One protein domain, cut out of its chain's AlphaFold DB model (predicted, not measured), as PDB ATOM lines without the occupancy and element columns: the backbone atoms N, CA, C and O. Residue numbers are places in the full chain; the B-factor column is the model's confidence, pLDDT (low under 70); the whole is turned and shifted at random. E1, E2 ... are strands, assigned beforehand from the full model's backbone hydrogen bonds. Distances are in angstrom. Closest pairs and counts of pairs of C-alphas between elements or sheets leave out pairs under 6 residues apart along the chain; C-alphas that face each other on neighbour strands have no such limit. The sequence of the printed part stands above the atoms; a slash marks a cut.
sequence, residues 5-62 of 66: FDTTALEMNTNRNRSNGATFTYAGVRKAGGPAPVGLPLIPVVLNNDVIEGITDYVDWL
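This is residues 5 to 62 of the 66 residues of an uncharacterized protein of Candidatus Poseidoniales archaeon (UniProt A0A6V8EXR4). A long, bent hairpin of E1 and E2 makes the bar of a rough, loose T, and the stem is a run of chain from residue 42 to residue 44 that leads to a small hairpin of E3 and E4 at the far end. The turn of the long hairpin, residues 17 to 22, sticks out at one end of the bar; toward the other end both strands bend, and the chain after E2 folds back so that residues 40 to 41 pair with residues 28 to 29 of E2. The printed part has 58 residues with four named strands, E1, E2, E3 and E4 along the chain, and no named helix; the class is all strand. They make two antiparallel sheets of two strands, E1 - E2 and E3 - E4. The whole is loose, with a radius of gyration of the C-alphas of 13.3 A, and flat, spanning 39 by 31 by 16 A.

One sheet holds E1, residues 5 to 16, the longest strand by residues, and E2, residues 23 to 33, antiparallel neighbours with 145 degrees between their directions. They form a hairpin. C-alphas 16 and 23 face each other at 4.3 A, and N 13 and O 26 are within hydrogen-bond range at 2.8 A, as are N 30 and O 9 at 2.9 A. E1 bends by 131 degrees at residue 8, and E2 bends by 82 degrees at residue 27. Residues 28 to 29 of E2 also make a short antiparallel pairing with residues 40 to 41. In the other sheet E3, residues 45 to 48, and E4, residues 51 to 54, form the second hairpin, antiparallel with 147 degrees between their directions. Here N 46 and O 53 are within hydrogen-bond range at 2.9 A, as are N 51 and O 48 at 2.9 A. E3 and E4 are both apart from E1 and from E2, with no C-alphas within 8 A.

E1 begins with the C-alpha of Phe 5 at (3.190, 12.101, -25.320) and measures 20.7 A from first to last C-alpha. E2 begins with the C-alpha of Thr 23 at (23.836, 18.725, -32.392) and measures 23.2 A. E3 measures 9.5 A. E4 measures 9.8 A and ends with the C-alpha of Gly 54 at (18.205, -1.723, -35.419).

The two C-alphas farthest apart, those of Pro 35 and Asn 49, are 39.5 A from each other. The printed part has no cut. The link from E2 to E3, 11 residues, is long; that from E1 to E2, 6 residues, is short, and that from E3 to E4, 2 residues, is tight. Mean pLDDT of the printed part is 82.3, and residues 56 to 62 are under 70.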
ATOM      1  N   PHE A   5       2.820  12.312 -23.923       92.38
ATOM      2  CA  PHE A   5       3.190  12.101 -25.320       92.38
ATOM      3  C   PHE A   5       1.966  11.659 -26.120       92.38
ATOM      4  O   PHE A   5       1.151  10.886 -25.618       92.38
ATOM      5  N   ASP A   6       1.837  12.183 -27.332       91.75
ATOM      6  CA  ASP A   6       0.808  11.804 -28.293       91.75
ATOM      7  C   ASP A   6       1.393  10.765 -29.250       91.75
ATOM      8  O   ASP A   6       2.172  11.090 -30.142       91.75
ATOM      9  N   THR A   7       1.020   9.501 -29.049       87.69
ATOM     10  CA  THR A   7       1.525   8.356 -29.822       87.69
ATOM     11  C   THR A   7       1.011   8.306 -31.258       87.69
ATOM     12  O   THR A   7       1.408   7.415 -32.002       87.69
ATOM     13  N   THR A   8       0.124   9.221 -31.653       90.44
ATOM     14  CA  THR A   8      -0.447   9.270 -33.005       90.44
ATOM     15  C   THR A   8       0.269  10.259 -33.921       90.44
ATOM     16  O   THR A   8       0.028  10.261 -35.127       90.44
ATOM     17  N   ALA A   9       1.170  11.077 -33.370       88.00
ATOM     18  CA  ALA A   9       1.887  12.103 -34.109       88.00
ATOM     19  C   ALA A   9       3.402  11.986 -33.916       88.00
ATOM     20  O   ALA A   9       3.903  11.737 -32.816       88.00
ATOM     21  N   LEU A  10       4.129  12.229 -35.006       87.94
ATOM     22  CA  LEU A  10       5.585  12.318 -35.015       87.94
ATOM     23  C   LEU A  10       6.021  13.785 -35.044       87.94
ATOM     24  O   LEU A  10       5.354  14.633 -35.638       87.94
ATOM     25  N   GLU A  11       7.154  14.080 -34.419       85.56
ATOM     26  CA  GLU A  11       7.806  15.387 -34.480       85.56
ATOM     27  C   GLU A  11       9.307  15.230 -34.741       85.56
ATOM     28  O   GLU A  11       9.926  14.266 -34.291       85.56
ATOM     29  N   MET A  12       9.894  16.186 -35.461       86.88
ATOM     30  CA  MET A  12      11.343  16.261 -35.649       86.88
ATOM     31  C   MET A  12      11.939  17.094 -34.518       86.88
ATOM     32  O   MET A  12      11.570  18.253 -34.329       86.88
ATOM     33  N   ASN A  13      12.851  16.489 -33.768       86.38
ATOM     34  CA  ASN A  13      13.505  17.086 -32.616       86.38
ATOM     35  C   ASN A  13      14.976  17.350 -32.911       86.38
ATOM     36  O   ASN A  13      15.622  16.576 -33.611       86.38
ATOM     37  N   THR A  14      15.515  18.403 -32.299       86.12
ATOM     38  CA  THR A  14      16.950  18.697 -32.290       86.12
ATOM     39  C   THR A  14      17.443  18.632 -30.856       86.12
ATOM     40  O   THR A  14      16.867  19.267 -29.970       86.12
ATOM     41  N   ASN A  15      18.515  17.887 -30.611       82.62
ATOM     42  CA  ASN A  15      19.133  17.801 -29.295       82.62
ATOM     43  C   ASN A  15      20.657  17.879 -29.411       82.62
ATOM     44  O   ASN A  15      21.228  17.774 -30.494       82.62
ATOM     45  N   ARG A  16      21.317  18.133 -28.285       85.00
ATOM     46  CA  ARG A  16      22.764  18.277 -28.204       85.00
ATOM     47  C   ARG A  16      23.331  17.139 -27.380       85.00
ATOM     48  O   ARG A  16      22.946  16.957 -26.224       85.00
ATOM     49  N   ASN A  17      24.273  16.403 -27.955       80.50
ATOM     50  CA  ASN A  17      25.026  15.413 -27.215       80.50
ATOM     51  C   ASN A  17      25.829  16.128 -26.124       80.50
ATOM     52  O   ASN A  17      26.596  17.056 -26.385       80.50
ATOM     53  N   ARG A  18      25.622  15.713 -24.875       81.31
ATOM     54  CA  ARG A  18      26.262  16.336 -23.718       81.31
ATOM     55  C   ARG A  18      27.725  15.915 -23.556       81.31
ATOM     56  O   ARG A  18      28.448  16.623 -22.866       81.31
ATOM     57  N   SER A  19      28.150  14.801 -24.162       80.69
ATOM     58  CA  SER A  19      29.533  14.316 -24.075       80.69
ATOM     59  C   SER A  19      30.473  15.057 -25.026       80.69
ATOM     60  O   SER A  19      31.570  15.423 -24.618       80.69
ATOM     61  N   ASN A  20      30.039  15.320 -26.263       82.69
ATOM     62  CA  ASN A  20      30.887  15.900 -27.313       82.69
ATOM     63  C   ASN A  20      30.384  17.262 -27.841       82.69
ATOM     64  O   ASN A  20      31.088  17.960 -28.567       82.69
ATOM     65  N   GLY A  21      29.179  17.684 -27.455       84.31
ATOM     66  CA  GLY A  21      28.601  18.965 -27.845       84.31
ATOM     67  C   GLY A  21      27.995  19.012 -29.248       84.31
ATOM     68  O   GLY A  21      27.479  20.078 -29.596       84.31
ATOM     69  N   ALA A  22      28.015  17.919 -30.012       82.19
ATOM     70  CA  ALA A  22      27.416  17.830 -31.338       82.19
ATOM     71  C   ALA A  22      25.888  17.950 -31.270       82.19
ATOM     72  O   ALA A  22      25.245  17.422 -30.359       82.19
ATOM     73  N   THR A  23      25.293  18.654 -32.229       84.19
ATOM     74  CA  THR A  23      23.836  18.725 -32.392       84.19
ATOM     75  C   THR A  23      23.372  17.663 -33.371       84.19
ATOM     76  O   THR A  23      23.950  17.544 -34.448       84.19
ATOM     77  N   PHE A  24      22.314  16.941 -33.024       77.88
ATOM     78  CA  PHE A  24      21.724  15.904 -33.863       77.88
ATOM     79  C   PHE A  24      20.207  16.067 -33.930       77.88
ATOM     80  O   PHE A  24      19.577  16.598 -33.006       77.88
ATOM     81  N   THR A  25      19.625  15.612 -35.036       81.31
ATOM     82  CA  THR A  25      18.182  15.607 -35.269       81.31
ATOM     83  C   THR A  25      17.650  14.185 -35.249       81.31
ATOM     84  O   THR A  25      18.332  13.261 -35.675       81.31
ATOM     85  N   TYR A  26      16.441  13.999 -34.733       81.12
ATOM     86  CA  TYR A  26      15.784  12.695 -34.706       81.12
ATOM     87  C   TYR A  26      14.266  12.854 -34.761       81.12
ATOM     88  O   TYR A  26      13.724  13.842 -34.256       81.12
ATOM     89  N   ALA A  27      13.560  11.869 -35.318       83.88
ATOM     90  CA  ALA A  27      12.108  11.832 -35.174       83.88
ATOM     91  C   ALA A  27      11.725  11.207 -33.833       83.88
ATOM     92  O   ALA A  27      12.313  10.215 -33.391       83.88
ATOM     93  N   GLY A  28      10.710  11.773 -33.197       86.81
ATOM     94  CA  GLY A  28      10.183  11.271 -31.945       86.81
ATOM     95  C   GLY A  28       8.668  11.291 -31.870       86.81
ATOM     96  O   GLY A  28       7.991  11.916 -32.686       86.81
ATOM     97  N   VAL A  29       8.139  10.613 -30.856       90.38
ATOM     98  CA  VAL A  29       6.721  10.697 -30.494       90.38
ATOM     99  C   VAL A  29       6.434  12.090 -29.951       90.38
ATOM    100  O   VAL A  29       7.108  12.533 -29.014       90.38
ATOM    101  N   ARG A  30       5.421  12.758 -30.514       90.62
ATOM    102  CA  ARG A  30       5.100  14.154 -30.217       90.62
ATOM    103  C   ARG A  30       4.919  14.387 -28.722       90.62
ATOM    104  O   ARG A  30       4.128  13.709 -28.057       90.62
ATOM    105  N   LYS A  31       5.590  15.404 -28.178       90.75
ATOM    106  CA  LYS A  31       5.339  15.838 -26.802       90.75
ATOM    107  C   LYS A  31       3.994  16.570 -26.727       90.75
ATOM    108  O   LYS A  31       3.793  17.607 -27.350       90.75
ATOM    109  N   ALA A  32       3.095  16.078 -25.879       90.06
ATOM    110  CA  ALA A  32       1.795  16.698 -25.614       90.06
ATOM    111  C   ALA A  32       1.814  17.635 -24.388       90.06
ATOM    112  O   ALA A  32       0.970  18.520 -24.271       90.06
ATOM    113  N   GLY A  33       2.765  17.467 -23.458       89.75
ATOM    114  CA  GLY A  33       2.907  18.358 -22.299       89.75
ATOM    115  C   GLY A  33       3.887  17.867 -21.232       89.75
ATOM    116  O   GLY A  33       4.441  16.776 -21.327       89.75
ATOM    117  N   GLY A  34       4.102  18.680 -20.194       88.25
ATOM    118  CA  GLY A  34       4.973  18.356 -19.057       88.25
ATOM    119  C   GLY A  34       6.450  18.757 -19.234       88.25
ATOM    120  O   GLY A  34       6.777  19.527 -20.143       88.25
ATOM    121  N   PRO A  35       7.339  18.301 -18.332       91.38
ATOM    122  CA  PRO A  35       8.682  18.864 -18.165       91.38
ATOM    123  C   PRO A  35       9.727  18.381 -19.181       91.38
ATOM    124  O   PRO A  35      10.771  19.017 -19.293       91.38
ATOM    125  N   ALA A  36       9.488  17.284 -19.910       89.25
ATOM    126  CA  ALA A  36      10.440  16.816 -20.923       89.25
ATOM    127  C   ALA A  36      10.659  17.900 -21.992       89.25
ATOM    128  O   ALA A  36       9.683  18.495 -22.428       89.25
ATOM    129  N   PRO A  37      11.886  18.194 -22.434       86.62
ATOM    130  CA  PRO A  37      12.124  19.289 -23.376       86.62
ATOM    131  C   PRO A  37      11.657  18.979 -24.808       86.62
ATOM    132  O   PRO A  37      11.291  19.898 -25.530       86.62
ATOM    133  N   VAL A  38      11.629  17.700 -25.187       88.88
ATOM    134  CA  VAL A  38      11.375  17.191 -26.545       88.88
ATOM    135  C   VAL A  38      10.634  15.851 -26.481       88.88
ATOM    136  O   VAL A  38      10.518  15.252 -25.404       88.88
ATOM    137  N   GLY A  39      10.125  15.391 -27.618       86.94
ATOM    138  CA  GLY A  39       9.495  14.088 -27.800       86.94
ATOM    139  C   GLY A  39      10.439  12.905 -27.616       86.94
ATOM    140  O   GLY A  39      11.669  13.033 -27.670       86.94
ATOM    141  N   LEU A  40       9.841  11.735 -27.384       88.19
ATOM    142  CA  LEU A  40      10.575  10.488 -27.156       88.19
ATOM    143  C   LEU A  40      11.246  10.035 -28.455       88.19
ATOM    144  O   LEU A  40      10.534   9.917 -29.450       88.19
ATOM    145  N   PRO A  41      12.559   9.763 -28.467       84.31
ATOM    146  CA  PRO A  41      13.248   9.325 -29.677       84.31
ATOM    147  C   PRO A  41      12.707   7.982 -30.176       84.31
ATOM    148  O   PRO A  41      12.392   7.098 -29.377       84.31
ATOM    149  N   LEU A  42      12.621   7.837 -31.498       82.50
ATOM    150  CA  LEU A  42      12.314   6.575 -32.164       82.50
ATOM    151  C   LEU A  42      13.582   5.976 -32.768       82.50
ATOM    152  O   LEU A  42      14.406   6.695 -33.328       82.50
ATOM    153  N   ILE A  43      13.705   4.653 -32.672       80.25
ATOM    154  CA  ILE A  43      14.785   3.888 -33.294       80.25
ATOM    155  C   ILE A  43      14.179   3.136 -34.480       80.25
ATOM    156  O   ILE A  43      13.241   2.360 -34.271       80.25
ATOM    157  N   PRO A  44      14.661   3.359 -35.714       76.81
ATOM    158  CA  PRO A  44      14.202   2.592 -36.859       76.81
ATOM    159  C   PRO A  44      14.674   1.138 -36.731       76.81
ATOM    160  O   PRO A  44      15.820   0.863 -36.368       76.81
ATOM    161  N   VAL A  45      13.771   0.205 -37.025       83.00
ATOM    162  CA  VAL A  45      14.025  -1.236 -36.938       83.00
ATOM    163  C   VAL A  45      13.559  -1.945 -38.201       83.00
ATOM    164  O   VAL A  45      12.613  -1.503 -38.856       83.00
ATOM    165  N   VAL A  46      14.201  -3.065 -38.512       86.75
ATOM    166  CA  VAL A  46      13.779  -4.018 -39.541       86.75
ATOM    167  C   VAL A  46      13.488  -5.371 -38.892       86.75
ATOM    168  O   VAL A  46      14.071  -5.721 -37.865       86.75
ATOM    169  N   LEU A  47      12.550  -6.116 -39.475       90.19
ATOM    170  CA  LEU A  47      12.262  -7.495 -39.093       90.19
ATOM    171  C   LEU A  47      12.990  -8.434 -40.052       90.19
ATOM    172  O   LEU A  47      12.588  -8.559 -41.209       90.19
ATOM    173  N   ASN A  48      14.022  -9.109 -39.554       89.69
ATOM    174  CA  ASN A  48      14.803 -10.089 -40.302       89.69
ATOM    175  C   ASN A  48      14.642 -11.461 -39.651       89.69
ATOM    176  O   ASN A  48      15.129 -11.682 -38.550       89.69
ATOM    177  N   ASN A  49      13.942 -12.382 -40.326       85.50
ATOM    178  CA  ASN A  49      13.751 -13.768 -39.869       85.50
ATOM    179  C   ASN A  49      13.380 -13.879 -38.371       85.50
ATOM    180  O   ASN A  49      14.034 -14.594 -37.618       85.50
ATOM    181  N   ASP A  50      12.338 -13.150 -37.957       89.88
ATOM    182  CA  ASP A  50      11.825 -13.065 -36.575       89.88
ATOM    183  C   ASP A  50      12.735 -12.356 -35.553       89.88
ATOM    184  O   ASP A  50      12.410 -12.291 -34.366       89.88
ATOM    185  N   VAL A  51      13.836 -11.753 -36.001       90.19
ATOM    186  CA  VAL A  51      14.706 -10.901 -35.187       90.19
ATOM    187  C   VAL A  51      14.427  -9.431 -35.501       90.19
ATOM    188  O   VAL A  51      14.355  -9.022 -36.660       90.19
ATOM    189  N   ILE A  52      14.260  -8.628 -34.448       89.12
ATOM    190  CA  ILE A  52      14.193  -7.168 -34.552       89.12
ATOM    191  C   ILE A  52      15.626  -6.643 -34.549       89.12
ATOM    192  O   ILE A  52      16.330  -6.770 -33.547       89.12
ATOM    193  N   GLU A  53      16.037  -6.026 -35.648       84.62
ATOM    194  CA  GLU A  53      17.364  -5.431 -35.794       84.62
ATOM    195  C   GLU A  53      17.242  -3.914 -35.937       84.62
ATOM    196  O   GLU A  53      16.375  -3.409 -36.653       84.62
ATOM    197  N   GLY A  54      18.098  -3.170 -35.236       78.25
ATOM    198  CA  GLY A  54      18.205  -1.723 -35.419       78.25
ATOM    199  C   GLY A  54      18.916  -1.416 -36.733       78.25
ATOM    200  O   GLY A  54      19.988  -1.964 -36.984       78.25
ATOM    201  N   ILE A  55      18.339  -0.539 -37.554       75.62
ATOM    202  CA  ILE A  55      18.939  -0.135 -38.833       75.62
ATOM    203  C   ILE A  55      19.593   1.241 -38.727       75.62
ATOM    204  O   ILE A  55      19.077   2.139 -38.064       75.62
ATOM    205  N   THR A  56      20.722   1.415 -39.414       68.06
ATOM    206  CA  THR A  56      21.486   2.675 -39.460       68.06
ATOM    207  C   THR A  56      21.370   3.395 -40.805       68.06
ATOM    208  O   THR A  56      22.129   4.318 -41.080       68.06
ATOM    209  N   ASP A  57      20.450   2.965 -41.668       60.94
ATOM    210  CA  ASP A  57      20.394   3.430 -43.061       60.94
ATOM    211  C   ASP A  57      19.800   4.835 -43.207       60.94
ATOM    212  O   ASP A  57      20.103   5.561 -44.155       60.94
ATOM    213  N   TYR A  58      18.977   5.263 -42.251       58.62
ATOM    214  CA  TYR A  58      18.362   6.582 -42.280       58.62
ATOM    215  C   TYR A  58      19.198   7.588 -41.491       58.62
ATOM    216  O   TYR A  58      18.815   7.976 -40.397       58.62
ATOM    217  N   VAL A  59      20.336   8.025 -42.035       52.81
ATOM    218  CA  VAL A  59      21.266   8.959 -41.360       52.81
ATOM    219  C   VAL A  59      20.577  10.239 -40.850       52.81
ATOM    220  O   VAL A  59      20.879  10.683 -39.748       52.81
ATOM    221  N   ASP A  60      19.575  10.763 -41.565       51.41
ATOM    222  CA  ASP A  60      18.772  11.925 -41.127       51.41
ATOM    223  C   ASP A  60      17.757  11.618 -40.006       51.41
ATOM    224  O   ASP A  60      17.207  12.522 -39.373       51.41
ATOM    225  N   TRP A  61      17.491  10.336 -39.761       52.00
ATOM    226  CA  TRP A  61      16.585   9.821 -38.732       52.00
ATOM    227  C   TRP A  61      17.346   9.341 -37.488       52.00
ATOM    228  O   TRP A  61      16.742   9.064 -36.449       52.00
ATOM    229  N   LEU A  62      18.671   9.238 -37.581       51.44
ATOM    230  CA  LEU A  62      19.491   8.623 -36.559       51.44
ATOM    231  C   LEU A  62      19.871   9.625 -35.475       51.44
ATOM    232  O   LEU A  62      20.703  10.514 -35.640       51.44
TER     233      LEU A  62